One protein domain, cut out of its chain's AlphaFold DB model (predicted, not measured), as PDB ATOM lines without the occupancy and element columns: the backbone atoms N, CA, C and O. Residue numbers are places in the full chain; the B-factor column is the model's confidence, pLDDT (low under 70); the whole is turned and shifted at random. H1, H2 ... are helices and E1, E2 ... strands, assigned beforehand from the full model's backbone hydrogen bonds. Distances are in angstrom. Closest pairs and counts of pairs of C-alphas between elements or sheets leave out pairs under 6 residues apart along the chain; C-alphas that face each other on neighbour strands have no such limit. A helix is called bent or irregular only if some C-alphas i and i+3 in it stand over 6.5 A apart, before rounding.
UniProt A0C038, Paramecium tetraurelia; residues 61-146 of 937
ATOM      1  N   GLU A  61     -25.167 -25.810  59.721       51.22
ATOM      2  CA  GLU A  61     -24.518 -25.780  58.400       51.22
ATOM      3  C   GLU A  61     -25.467 -26.264  57.289       51.22
ATOM      4  O   GLU A  61     -25.590 -25.624  56.240       51.22
ATOM      5  N   LEU A  62     -26.252 -27.318  57.549       42.12
ATOM      6  CA  LEU A  62     -27.271 -27.796  56.608       42.12
ATOM      7  C   LEU A  62     -28.304 -26.718  56.230       42.12
ATOM      8  O   LEU A  62     -28.770 -26.717  55.087       42.12
ATOM      9  N   LYS A  63     -28.630 -25.778  57.131       41.78
ATOM     10  CA  LYS A  63     -29.590 -24.689  56.864       41.78
ATOM     11  C   LYS A  63     -29.059 -23.593  55.940       41.78
ATOM     12  O   LYS A  63     -29.866 -23.016  55.216       41.78
ATOM     13  N   LYS A  64     -27.747 -23.333  55.918       48.41
ATOM     14  CA  LYS A  64     -27.134 -22.418  54.935       48.41
ATOM     15  C   LYS A  64     -27.185 -23.004  53.517       48.41
ATOM     16  O   LYS A  64     -27.385 -22.277  52.558       48.41
ATOM     17  N   SER A  65     -27.077 -24.332  53.389       51.88
ATOM     18  CA  SER A  65     -26.865 -25.063  52.123       51.88
ATOM     19  C   SER A  65     -28.056 -25.137  51.134       51.88
ATOM     20  O   SER A  65     -28.213 -26.133  50.415       51.88
ATOM     21  N   ASN A  66     -28.930 -24.125  51.113       55.31
ATOM     22  CA  ASN A  66     -30.142 -24.077  50.284       55.31
ATOM     23  C   ASN A  66     -30.117 -23.012  49.171       55.31
ATOM     24  O   ASN A  66     -30.933 -23.112  48.257       55.31
ATOM     25  N   SER A  67     -29.195 -22.046  49.207       58.12
ATOM     26  CA  SER A  67     -29.055 -20.993  48.191       58.12
ATOM     27  C   SER A  67     -28.645 -21.553  46.821       58.12
ATOM     28  O   SER A  67     -29.400 -21.406  45.857       58.12
ATOM     29  N   GLY A  68     -27.547 -22.313  46.731       61.25
ATOM     30  CA  GLY A  68     -27.110 -22.937  45.474       61.25
ATOM     31  C   GLY A  68     -28.125 -23.910  44.861       61.25
ATOM     32  O   GLY A  68     -28.229 -24.006  43.641       61.25
ATOM     33  N   LYS A  69     -28.969 -24.561  45.676       65.88
ATOM     34  CA  LYS A  69     -30.067 -25.415  45.173       65.88
ATOM     35  C   LYS A  69     -31.124 -24.621  44.404       65.88
ATOM     36  O   LYS A  69     -31.676 -25.134  43.435       65.88
ATOM     37  N   HIS A  70     -31.406 -23.387  44.827       67.19
ATOM     38  CA  HIS A  70     -32.343 -22.505  44.129       67.19
ATOM     39  C   HIS A  70     -31.774 -22.042  42.782       67.19
ATOM     40  O   HIS A  70     -32.509 -21.966  41.804       67.19
ATOM     41  N   PHE A  71     -30.459 -21.820  42.710       73.81
ATOM     42  CA  PHE A  71     -29.770 -21.544  41.451       73.81
ATOM     43  C   PHE A  71     -29.805 -22.744  40.487       73.81
ATOM     44  O   PHE A  71     -30.171 -22.581  39.326       73.81
ATOM     45  N   ILE A  72     -29.501 -23.959  40.957       73.81
ATOM     46  CA  ILE A  72     -29.475 -25.167  40.104       73.81
ATOM     47  C   ILE A  72     -30.857 -25.478  39.512       73.81
ATOM     48  O   ILE A  72     -30.944 -25.960  38.385       73.81
ATOM     49  N   ALA A  73     -31.939 -25.137  40.217       74.00
ATOM     50  CA  ALA A  73     -33.308 -25.262  39.713       74.00
ATOM     51  C   ALA A  73     -33.640 -24.325  38.525       74.00
ATOM     52  O   ALA A  73     -34.660 -24.529  37.868       74.00
ATOM     53  N   LEU A  74     -32.800 -23.324  38.227       73.12
ATOM     54  CA  LEU A  74     -32.931 -22.448  37.052       73.12
ATOM     55  C   LEU A  74     -32.207 -22.987  35.805       73.12
ATOM     56  O   LEU A  74     -32.349 -22.412  34.726       73.12
ATOM     57  N   LEU A  75     -31.406 -24.049  35.942       77.25
ATOM     58  CA  LEU A  75     -30.568 -24.586  34.870       77.25
ATOM     59  C   LEU A  75     -31.301 -25.700  34.094       77.25
ATOM     60  O   LEU A  75     -31.960 -26.538  34.717       77.25
ATOM     61  N   PRO A  76     -31.180 -25.775  32.751       74.75
ATOM     62  CA  PRO A  76     -31.798 -26.835  31.957       74.75
ATOM     63  C   PRO A  76     -31.481 -28.241  32.464       74.75
ATOM     64  O   PRO A  76     -30.323 -28.639  32.588       74.75
ATOM     65  N   THR A  77     -32.524 -29.037  32.698       70.00
ATOM     66  CA  THR A  77     -32.406 -30.387  33.273       70.00
ATOM     67  C   THR A  77     -31.572 -31.339  32.411       70.00
ATOM     68  O   THR A  77     -30.960 -32.270  32.940       70.00
ATOM     69  N   TYR A  78     -31.463 -31.073  31.102       71.69
ATOM     70  CA  TYR A  78     -30.600 -31.826  30.190       71.69
ATOM     71  C   TYR A  78     -29.102 -31.695  30.511       71.69
ATOM     72  O   TYR A  78     -28.324 -32.552  30.090       71.69
ATOM     73  N   LEU A  79     -28.682 -30.674  31.271       69.06
ATOM     74  CA  LEU A  79     -27.287 -30.496  31.685       69.06
ATOM     75  C   LEU A  79     -26.798 -31.614  32.619       69.06
ATOM     76  O   LEU A  79     -25.600 -31.884  32.675       69.06
ATOM     77  N   ASN A  80     -27.713 -32.322  33.300       71.62
ATOM     78  CA  ASN A  80     -27.382 -33.471  34.157       71.62
ATOM     79  C   ASN A  80     -26.351 -33.104  35.249       71.62
ATOM     80  O   ASN A  80     -25.393 -33.842  35.505       71.62
ATOM     81  N   ILE A  81     -26.554 -31.925  35.850       75.44
ATOM     82  CA  ILE A  81     -25.696 -31.317  36.873       75.44
ATOM     83  C   ILE A  81     -25.660 -32.192  38.124       75.44
ATOM     84  O   ILE A  81     -26.681 -32.725  38.566       75.44
ATOM     85  N   LYS A  82     -24.472 -32.324  38.710       76.56
ATOM     86  CA  LYS A  82     -24.208 -33.173  39.871       76.56
ATOM     87  C   LYS A  82     -23.671 -32.344  41.020       76.56
ATOM     88  O   LYS A  82     -22.566 -31.815  40.942       76.56
ATOM     89  N   GLU A  83     -24.448 -32.289  42.096       79.06
ATOM     90  CA  GLU A  83     -23.961 -31.934  43.427       79.06
ATOM     91  C   GLU A  83     -23.060 -33.073  43.929       79.06
ATOM     92  O   GLU A  83     -23.541 -34.150  44.289       79.06
ATOM     93  N   GLU A  84     -21.744 -32.856  43.914       70.44
ATOM     94  CA  GLU A  84     -20.767 -33.751  44.534       70.44
ATOM     95  C   GLU A  84     -20.296 -33.160  45.867       70.44
ATOM     96  O   GLU A  84     -19.605 -32.141  45.911       70.44
ATOM     97  N   THR A  85     -20.656 -33.815  46.971       61.78
ATOM     98  CA  THR A  85     -20.249 -33.406  48.321       61.78
ATOM     99  C   THR A  85     -18.906 -34.037  48.692       61.78
ATOM    100  O   THR A  85     -18.806 -35.251  48.883       61.78
ATOM    101  N   LYS A  86     -17.871 -33.205  48.819       59.16
ATOM    102  CA  LYS A  86     -16.504 -33.576  49.207       59.16
ATOM    103  C   LYS A  86     -16.270 -33.225  50.679       59.16
ATOM    104  O   LYS A  86     -16.552 -32.116  51.119       59.16
ATOM    105  N   TYR A  87     -15.730 -34.172  51.440       55.22
ATOM    106  CA  TYR A  87     -15.456 -34.016  52.871       55.22
ATOM    107  C   TYR A  87     -13.948 -33.861  53.079       55.22
ATOM    108  O   TYR A  87     -13.196 -34.818  52.901       55.22
ATOM    109  N   ILE A  88     -13.501 -32.653  53.423       47.50
ATOM    110  CA  ILE A  88     -12.082 -32.302  53.557       47.50
ATOM    111  C   ILE A  88     -11.730 -32.228  55.044       47.50
ATOM    112  O   ILE A  88     -12.020 -31.238  55.715       47.50
ATOM    113  N   ALA A  89     -11.095 -33.278  55.564       41.09
ATOM    114  CA  ALA A  89     -10.520 -33.273  56.906       41.09
ATOM    115  C   ALA A  89      -9.180 -32.517  56.908       41.09
ATOM    116  O   ALA A  89      -8.289 -32.824  56.113       41.09
ATOM    117  N   LYS A  90      -9.030 -31.535  57.802       42.97
ATOM    118  CA  LYS A  90      -7.747 -30.848  58.053       42.97
ATOM    119  C   LYS A  90      -6.978 -31.559  59.183       42.97
ATOM    120  O   LYS A  90      -7.494 -32.483  59.801       42.97
ATOM    121  N   GLN A  91      -5.720 -31.181  59.430       37.91
ATOM    122  CA  GLN A  91      -4.799 -31.955  60.291       37.91
ATOM    123  C   GLN A  91      -5.206 -32.074  61.776       37.91
ATOM    124  O   GLN A  91      -4.656 -32.916  62.483       37.91
ATOM    125  N   GLN A  92      -6.168 -31.280  62.256       41.16
ATOM    126  CA  GLN A  92      -6.814 -31.505  63.552       41.16
ATOM    127  C   GLN A  92      -8.116 -32.287  63.354       41.16
ATOM    128  O   GLN A  92      -8.947 -31.935  62.518       41.16
ATOM    129  N   LYS A  93      -8.260 -33.357  64.142       43.59
ATOM    130  CA  LYS A  93      -9.120 -34.525  63.881       43.59
ATOM    131  C   LYS A  93     -10.619 -34.227  63.737       43.59
ATOM    132  O   LYS A  93     -11.337 -35.033  63.152       43.59
ATOM    133  N   ASP A  94     -11.053 -33.077  64.242       43.94
ATOM    134  CA  ASP A  94     -12.458 -32.751  64.491       43.94
ATOM    135  C   ASP A  94     -13.016 -31.659  63.550       43.94
ATOM    136  O   ASP A  94     -14.191 -31.319  63.628       43.94
ATOM    137  N   ASN A  95     -12.205 -31.140  62.614       47.47
ATOM    138  CA  ASN A  95     -12.635 -30.165  61.600       47.47
ATOM    139  C   ASN A  95     -12.693 -30.790  60.193       47.47
ATOM    140  O   ASN A  95     -11.726 -30.751  59.423       47.47
ATOM    141  N   ILE A  96     -13.863 -31.341  59.849       49.09
ATOM    142  CA  ILE A  96     -14.206 -31.812  58.498       49.09
ATOM    143  C   ILE A  96     -15.009 -30.721  57.783       49.09
ATOM    144  O   ILE A  96     -16.183 -30.507  58.078       49.09
ATOM    145  N   GLN A  97     -14.392 -30.050  56.812       61.44
ATOM    146  CA  GLN A  97     -15.072 -29.059  55.979       61.44
ATOM    147  C   GLN A  97     -15.869 -29.767  54.874       61.44
ATOM    148  O   GLN A  97     -15.312 -30.546  54.097       61.44
ATOM    149  N   VAL A  98     -17.176 -29.504  54.802       56.81
ATOM    150  CA  VAL A  98     -18.082 -30.101  53.810       56.81
ATOM    151  C   VAL A  98     -18.185 -29.169  52.602       56.81
ATOM    152  O   VAL A  98     -18.951 -28.210  52.614       56.81
ATOM    153  N   LEU A  99     -17.393 -29.437  51.566       68.31
ATOM    154  CA  LEU A  99     -17.406 -28.675  50.321       68.31
ATOM    155  C   LEU A  99     -18.428 -29.288  49.357       68.31
ATOM    156  O   LEU A  99     -18.346 -30.473  49.034       68.31
ATOM    157  N   LYS A 100     -19.372 -28.490  48.860       69.31
ATOM    158  CA  LYS A 100     -20.223 -28.887  47.734       69.31
ATOM    159  C   LYS A 100     -19.609 -28.364  46.451       69.31
ATOM    160  O   LYS A 100     -19.423 -27.159  46.326       69.31
ATOM    161  N   THR A 101     -19.318 -29.262  45.519       74.62
ATOM    162  CA  THR A 101     -18.854 -28.887  44.184       74.62
ATOM    163  C   THR A 101     -19.883 -29.315  43.159       74.62
ATOM    164  O   THR A 101     -20.250 -30.492  43.123       74.62
ATOM    165  N   TYR A 102     -20.352 -28.380  42.343       79.31
ATOM    166  CA  TYR A 102     -21.333 -28.663  41.305       79.31
ATOM    167  C   TYR A 102     -20.604 -28.858  39.978       79.31
ATOM    168  O   TYR A 102     -19.819 -28.012  39.567       79.31
ATOM    169  N   THR A 103     -20.842 -29.988  39.314       73.50
ATOM    170  CA  THR A 103     -20.218 -30.290  38.017       73.50
ATOM    171  C   THR A 103     -21.267 -30.637  36.978       73.50
ATOM    172  O   THR A 103     -22.274 -31.279  37.292       73.50
ATOM    173  N   SER A 104     -21.023 -30.248  35.731       78.56
ATOM    174  CA  SER A 104     -21.810 -30.724  34.595       78.56
ATOM    175  C   SER A 104     -21.031 -31.750  33.779       78.56
ATOM    176  O   SER A 104     -19.801 -31.781  33.781       78.56
ATOM    177  N   LYS A 105     -21.755 -32.614  33.064       73.25
ATOM    178  CA  LYS A 105     -21.180 -33.465  32.008       73.25
ATOM    179  C   LYS A 105     -21.583 -33.046  30.603       73.25
ATOM    180  O   LYS A 105     -20.965 -33.506  29.651       73.25
ATOM    181  N   ASN A 106     -22.588 -32.186  30.498       73.94
ATOM    182  CA  ASN A 106     -23.141 -31.707  29.247       73.94
ATOM    183  C   ASN A 106     -23.007 -30.180  29.242       73.94
ATOM    184  O   ASN A 106     -23.325 -29.531  30.242       73.94
ATOM    185  N   LYS A 107     -22.554 -29.601  28.132       79.81
ATOM    186  CA  LYS A 107     -22.653 -28.153  27.916       79.81
ATOM    187  C   LYS A 107     -24.103 -27.792  27.590       79.81
ATOM    188  O   LYS A 107     -24.889 -28.667  27.207       79.81
ATOM    189  N   LEU A 108     -24.456 -26.514  27.687       80.38
ATOM    190  CA  LEU A 108     -25.585 -26.000  26.920       80.38
ATOM    191  C   LEU A 108     -25.281 -26.182  25.425       80.38
ATOM    192  O   LEU A 108     -24.122 -26.196  25.006       80.38
ATOM    193  N   LYS A 109     -26.313 -26.332  24.602       79.31
ATOM    194  CA  LYS A 109     -26.150 -26.282  23.145       79.31
ATOM    195  C   LYS A 109     -26.067 -24.831  22.687       79.31
ATOM    196  O   LYS A 109     -26.598 -23.947  23.360       79.31
ATOM    197  N   ALA A 110     -25.513 -24.584  21.500       71.88
ATOM    198  CA  ALA A 110     -25.576 -23.263  20.871       71.88
ATOM    199  C   ALA A 110     -27.017 -22.695  20.795       71.88
ATOM    200  O   ALA A 110     -27.221 -21.495  20.968       71.88
ATOM    201  N   SER A 111     -28.032 -23.563  20.652       74.38
ATOM    202  CA  SER A 111     -29.461 -23.205  20.692       74.38
ATOM    203  C   SER A 111     -29.954 -22.592  22.006       74.38
ATOM    204  O   SER A 111     -30.988 -21.932  22.009       74.38
ATOM    205  N   ASP A 112     -29.249 -22.804  23.118       80.62
ATOM    206  CA  ASP A 112     -29.639 -22.343  24.457       80.62
ATOM    207  C   ASP A 112     -28.834 -21.105  24.912       80.62
ATOM    208  O   ASP A 112     -28.866 -20.720  26.085       80.62
ATOM    209  N   SER A 113     -28.156 -20.458  23.952       74.88
ATOM    210  CA  SER A 113     -27.530 -19.126  24.018       74.88
ATOM    211  C   SER A 113     -28.216 -18.162  24.989       74.88
ATOM    212  O   SER A 113     -27.598 -17.642  25.921       74.88
ATOM    213  N   ASP A 114     -29.506 -17.922  24.774       76.62
ATOM    214  CA  ASP A 114     -30.196 -16.783  25.381       76.62
ATOM    215  C   ASP A 114     -30.626 -17.097  26.817       76.62
ATOM    216  O   ASP A 114     -30.735 -16.206  27.662       76.62
ATOM    217  N   LEU A 115     -30.798 -18.387  27.117       80.56
ATOM    218  CA  LEU A 115     -31.029 -18.881  28.465       80.56
ATOM    219  C   LEU A 115     -29.744 -18.777  29.302       80.56
ATOM    220  O   LEU A 115     -29.810 -18.329  30.446       80.56
ATOM    221  N   TYR A 116     -28.573 -19.077  28.725       83.00
ATOM    222  CA  TYR A 116     -27.277 -18.890  29.398       83.00
ATOM    223  C   TYR A 116     -27.072 -17.446  29.886       83.00
ATOM    224  O   TYR A 116     -26.671 -17.233  31.032       83.00
ATOM    225  N   GLN A 117     -27.417 -16.448  29.062       77.81
ATOM    226  CA  GLN A 117     -27.304 -15.037  29.455       77.81
ATOM    227  C   GLN A 117     -28.251 -14.684  30.615       77.81
ATOM    228  O   GLN A 117     -27.809 -14.123  31.618       77.81
ATOM    229  N   GLN A 118     -29.523 -15.097  30.543       81.88
ATOM    230  CA  GLN A 118     -30.503 -14.879  31.623       81.88
ATOM    231  C   GLN A 118     -30.083 -15.523  32.956       81.88
ATOM    232  O   GLN A 118     -30.415 -15.018  34.032       81.88
ATOM    233  N   ILE A 119     -29.372 -16.651  32.899       81.19
ATOM    234  CA  ILE A 119     -28.809 -17.326  34.072       81.19
ATOM    235  C   ILE A 119     -27.639 -16.504  34.646       81.19
ATOM    236  O   ILE A 119     -27.612 -16.234  35.850       81.19
ATOM    237  N   ILE A 120     -26.703 -16.061  33.797       81.38
ATOM    238  CA  ILE A 120     -25.548 -15.233  34.188       81.38
ATOM    239  C   ILE A 120     -25.983 -13.934  34.881       81.38
ATOM    240  O   ILE A 120     -25.388 -13.541  35.888       81.38
ATOM    241  N   GLU A 121     -27.007 -13.254  34.361       82.12
ATOM    242  CA  GLU A 121     -27.506 -12.001  34.941       82.12
ATOM    243  C   GLU A 121     -28.077 -12.203  36.351       82.12
ATOM    244  O   GLU A 121     -27.762 -11.431  37.260       82.12
ATOM    245  N   LYS A 122     -28.831 -13.289  36.570       81.81
ATOM    246  CA  LYS A 122     -29.374 -13.645  37.892       81.81
ATOM    247  C   LYS A 122     -28.267 -13.958  38.904       81.81
ATOM    248  O   LYS A 122     -28.307 -13.444  40.019       81.81
ATOM    249  N   VAL A 123     -27.243 -14.725  38.513       81.62
ATOM    250  CA  VAL A 123     -26.095 -15.034  39.393       81.62
ATOM    251  C   VAL A 123     -25.332 -13.773  39.792       81.62
ATOM    252  O   VAL A 123     -25.027 -13.592  40.972       81.62
ATOM    253  N   LYS A 124     -25.080 -12.862  38.844       81.31
ATOM    254  CA  LYS A 124     -24.420 -11.575  39.127       81.31
ATOM    255  C   LYS A 124     -25.199 -10.732  40.142       81.31
ATOM    256  O   LYS A 124     -24.575 -10.066  40.967       81.31
ATOM    257  N   TYR A 125     -26.532 -10.783  40.116       82.94
ATOM    258  CA  TYR A 125     -27.380 -10.069  41.075       82.94
ATOM    259  C   TYR A 125     -27.291 -10.669  42.493       82.94
ATOM    260  O   TYR A 125     -27.076  -9.936  43.460       82.94
ATOM    261  N   SER A 126     -27.343 -11.999  42.622       80.62
ATOM    262  CA  SER A 126     -27.285 -12.701  43.920       80.62
ATOM    263  C   SER A 126     -25.879 -12.846  44.536       80.62
ATOM    264  O   SER A 126     -25.746 -13.491  45.578       80.62
ATOM    265  N   LYS A 127     -24.818 -12.214  43.992       84.56
ATOM    266  CA  LYS A 127     -23.444 -12.306  44.555       84.56
ATOM    267  C   LYS A 127     -23.342 -11.903  46.040       84.56
ATOM    268  O   LYS A 127     -22.434 -12.350  46.730       84.56
ATOM    269  N   LYS A 128     -24.258 -11.070  46.549       80.00
ATOM    270  CA  LYS A 128     -24.286 -10.643  47.965       80.00
ATOM    271  C   LYS A 128     -25.022 -11.603  48.911       80.00
ATOM    272  O   LYS A 128     -24.971 -11.396  50.119       80.00
ATOM    273  N   GLU A 129     -25.731 -12.592  48.375       76.69
ATOM    274  CA  GLU A 129     -26.634 -13.484  49.124       76.69
ATOM    275  C   GLU A 129     -26.095 -14.922  49.221       76.69
ATOM    276  O   GLU A 129     -26.510 -15.685  50.092       76.69
ATOM    277  N   LEU A 130     -25.165 -15.279  48.332       76.38
ATOM    278  CA  LEU A 130     -24.455 -16.556  48.309       76.38
ATOM    279  C   LEU A 130     -23.230 -16.526  49.235       76.38
ATOM    280  O   LEU A 130     -22.576 -15.493  49.391       76.38
ATOM    281  N   ASP A 131     -22.880 -17.679  49.813       80.81
ATOM    282  CA  ASP A 131     -21.567 -17.857  50.443       80.81
ATOM    283  C   ASP A 131     -20.462 -17.687  49.378       80.81
ATOM    284  O   ASP A 131     -20.644 -18.184  48.264       80.81
ATOM    285  N   PRO A 132     -19.319 -17.032  49.666       81.56
ATOM    286  CA  PRO A 132     -18.271 -16.815  48.668       81.56
ATOM    287  C   PRO A 132     -17.779 -18.101  47.992       81.56
ATOM    288  O   PRO A 132     -17.522 -18.092  46.793       81.56
ATOM    289  N   ILE A 133     -17.697 -19.217  48.722       78.69
ATOM    290  CA  ILE A 133     -17.251 -20.502  48.166       78.69
ATOM    291  C   ILE A 133     -18.355 -21.119  47.294       78.69
ATOM    292  O   ILE A 133     -18.061 -21.670  46.236       78.69
ATOM    293  N   GLU A 134     -19.627 -20.995  47.691       79.25
ATOM    294  CA  GLU A 134     -20.758 -21.432  46.858       79.25
ATOM    295  C   GLU A 134     -20.894 -20.569  45.589       79.25
ATOM    296  O   GLU A 134     -21.208 -21.097  44.525       79.25
ATOM    297  N   TYR A 135     -20.601 -19.267  45.670       85.12
ATOM    298  CA  TYR A 135     -20.633 -18.348  44.533       85.12
ATOM    299  C   TYR A 135     -19.556 -18.671  43.484       85.12
ATOM    300  O   TYR A 135     -19.878 -18.779  42.302       85.12
ATOM    301  N   GLU A 136     -18.294 -18.859  43.886       83.25
ATOM    302  CA  GLU A 136     -17.233 -19.186  42.918       83.25
ATOM    303  C   GLU A 136     -17.436 -20.604  42.328       83.25
ATOM    304  O   GLU A 136     -17.312 -20.782  41.119       83.25
ATOM    305  N   GLN A 137     -17.925 -21.585  43.108       83.19
ATOM    306  CA  GLN A 137     -18.345 -22.901  42.581       83.19
ATOM    307  C   GLN A 137     -19.537 -22.829  41.604       83.19
ATOM    308  O   GLN A 137     -19.699 -23.700  40.747       83.19
ATOM    309  N   ILE A 138     -20.378 -21.798  41.709       85.00
ATOM    310  CA  ILE A 138     -21.440 -21.507  40.739       85.00
ATOM    311  C   ILE A 138     -20.864 -20.894  39.455       85.00
ATOM    312  O   ILE A 138     -21.338 -21.239  38.371       85.00
ATOM    313  N   LEU A 139     -19.830 -20.051  39.540       84.88
ATOM    314  CA  LEU A 139     -19.122 -19.551  38.356       84.88
ATOM    315  C   LEU A 139     -18.372 -20.672  37.620       84.88
ATOM    316  O   LEU A 139     -18.528 -20.789  36.406       84.88
ATOM    317  N   GLU A 140     -17.664 -21.546  38.344       84.62
ATOM    318  CA  GLU A 140     -17.022 -22.745  37.776       84.62
ATOM    319  C   GLU A 140     -18.033 -23.643  37.041       84.62
ATOM    320  O   GLU A 140     -17.728 -24.187  35.976       84.62
ATOM    321  N   LEU A 141     -19.252 -23.802  37.577       86.12
ATOM    322  CA  LEU A 141     -20.309 -24.550  36.891       86.12
ATOM    323  C   LEU A 141     -20.801 -23.823  35.633       86.12
ATOM    324  O   LEU A 141     -21.029 -24.485  34.622       86.12
ATOM    325  N   LEU A 142     -20.983 -22.497  35.680       86.06
ATOM    326  CA  LEU A 142     -21.415 -21.710  34.519       86.06
ATOM    327  C   LEU A 142     -20.433 -21.845  33.353       86.06
ATOM    328  O   LEU A 142     -20.857 -22.121  32.233       86.06
ATOM    329  N   GLU A 143     -19.136 -21.740  33.632       83.38
ATOM    330  CA  GLU A 143     -18.076 -21.935  32.643       83.38
ATOM    331  C   GLU A 143     -18.099 -23.356  32.047       83.38
ATOM    332  O   GLU A 143     -18.081 -23.517  30.825       83.38
ATOM    333  N   GLN A 144     -18.264 -24.391  32.883       81.69
ATOM    334  CA  GLN A 144     -18.417 -25.783  32.428       81.69
ATOM    335  C   GLN A 144     -19.636 -26.008  31.515       81.69
ATOM    336  O   GLN A 144     -19.592 -26.900  30.665       81.69
ATOM    337  N   ILE A 145     -20.728 -25.250  31.693       84.19
ATOM    338  CA  ILE A 145     -21.951 -25.383  30.880       84.19
ATOM    339  C   ILE A 145     -22.052 -24.381  29.730       84.19
ATOM    340  O   ILE A 145     -23.069 -24.399  29.036       84.19
ATOM    341  N   GLN A 146     -21.050 -23.525  29.515       84.69
ATOM    342  CA  GLN A 146     -21.085 -22.497  28.474       84.69
ATOM    343  C   GLN A 146     -21.483 -23.105  27.113       84.69
ATOM    344  O   GLN A 146     -20.874 -24.099  26.698       84.69
TER     345      GLN A 146
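Overview. This is residues 61 to 146 of the 937 residues of a protein of Paramecium tetraurelia (UniProt A0C038). A long two-stranded hairpin, E1 and E2, runs along one side of a loosely packed group of three nearly aligned helices, with H4 beside E2 and H2 and the long H3 on other sides of H4. The short H1 lies beyond H2 at the start of the printed part, and the hairpin's turn and the start of H3 make the two far ends of the elongated outline. The printed part has 86 residues, with four named helices and two named strands in the order H1, H2, E1, E2, H3, H4; the two-stranded sheet, E1 - E2, is antiparallel, and the class is mixed, helices and strands. The whole is only just compact, close to loose, with a radius of gyration of the C-alphas of 14.2 A, and the C-alphas span 49 by 27 by 18 A.

Arrangement. E1, residues 82 to 89, and E2, residues 96 to 103, form a hairpin, antiparallel at 156 degrees. N 82 and O 103 are within hydrogen-bond range at 2.8 A, as are N 97 and O 88 at 2.9 A. H4, residues 132 to 144, has 7 pairs of C-alphas within 8 A of E2; the closest are those of Thr 103 and Leu 141, 5.9 A apart. E1 and H4 are apart. H2, residues 67 to 72, only just touches H4, with 3 pairs of C-alphas within 8 A, the closest being Gly 68 and Glu 134 at 6.7 A. H4 touches H2 with residues 134 to 138 alone, and the two helices run the same way at a shallow tilt of 7 degrees. H3, residues 110 to 128, is close to H4 but not clearly touching, the closest C-alphas being Lys 127 and Tyr 135 at 6.7 A; they run opposite ways at a shallow tilt of 10 degrees. H3 is also close to H2 but not clearly touching, with the C-alphas of Phe 71 and Val 123 closest at 7.8 A. H1, residues 61 to 64, and H2 meet only through their link. In H2 and H4 every O i to N i+4 pair is within hydrogen-bond range, in H3 12 of 15 are, and H1 is too short for such a pair.

Along the chain. E1 is 21.9 A long and E2 21.4 A; C-alpha 82 is at (-24.208, -33.173, 39.871). H3 is 29.9 A long and irregular, with C-alphas 111 and 114 8.0 A apart, and has a kink of 29 degrees near residue 117. H4 is 18.6 A long and ends with C-alpha 144 at (-18.417, -25.783, 32.428). H2 is 9.1 A long, and H1, 5.5 A long, begins with C-alpha 61 at (-24.518, -25.780, 58.400).

Size, cuts and confidence. The two C-alphas farthest apart are those of Gln 92 and Ser 111, 49.2 A. The printed part has no cut. The links from H1 to H2 and from H3 to H4 are tight, the other three are short, and no link is long. The mean pLDDT of the printed part is 70.9, and 27 residues are under 70: residues 61 to 70, residue 79 and residues 85 to 100.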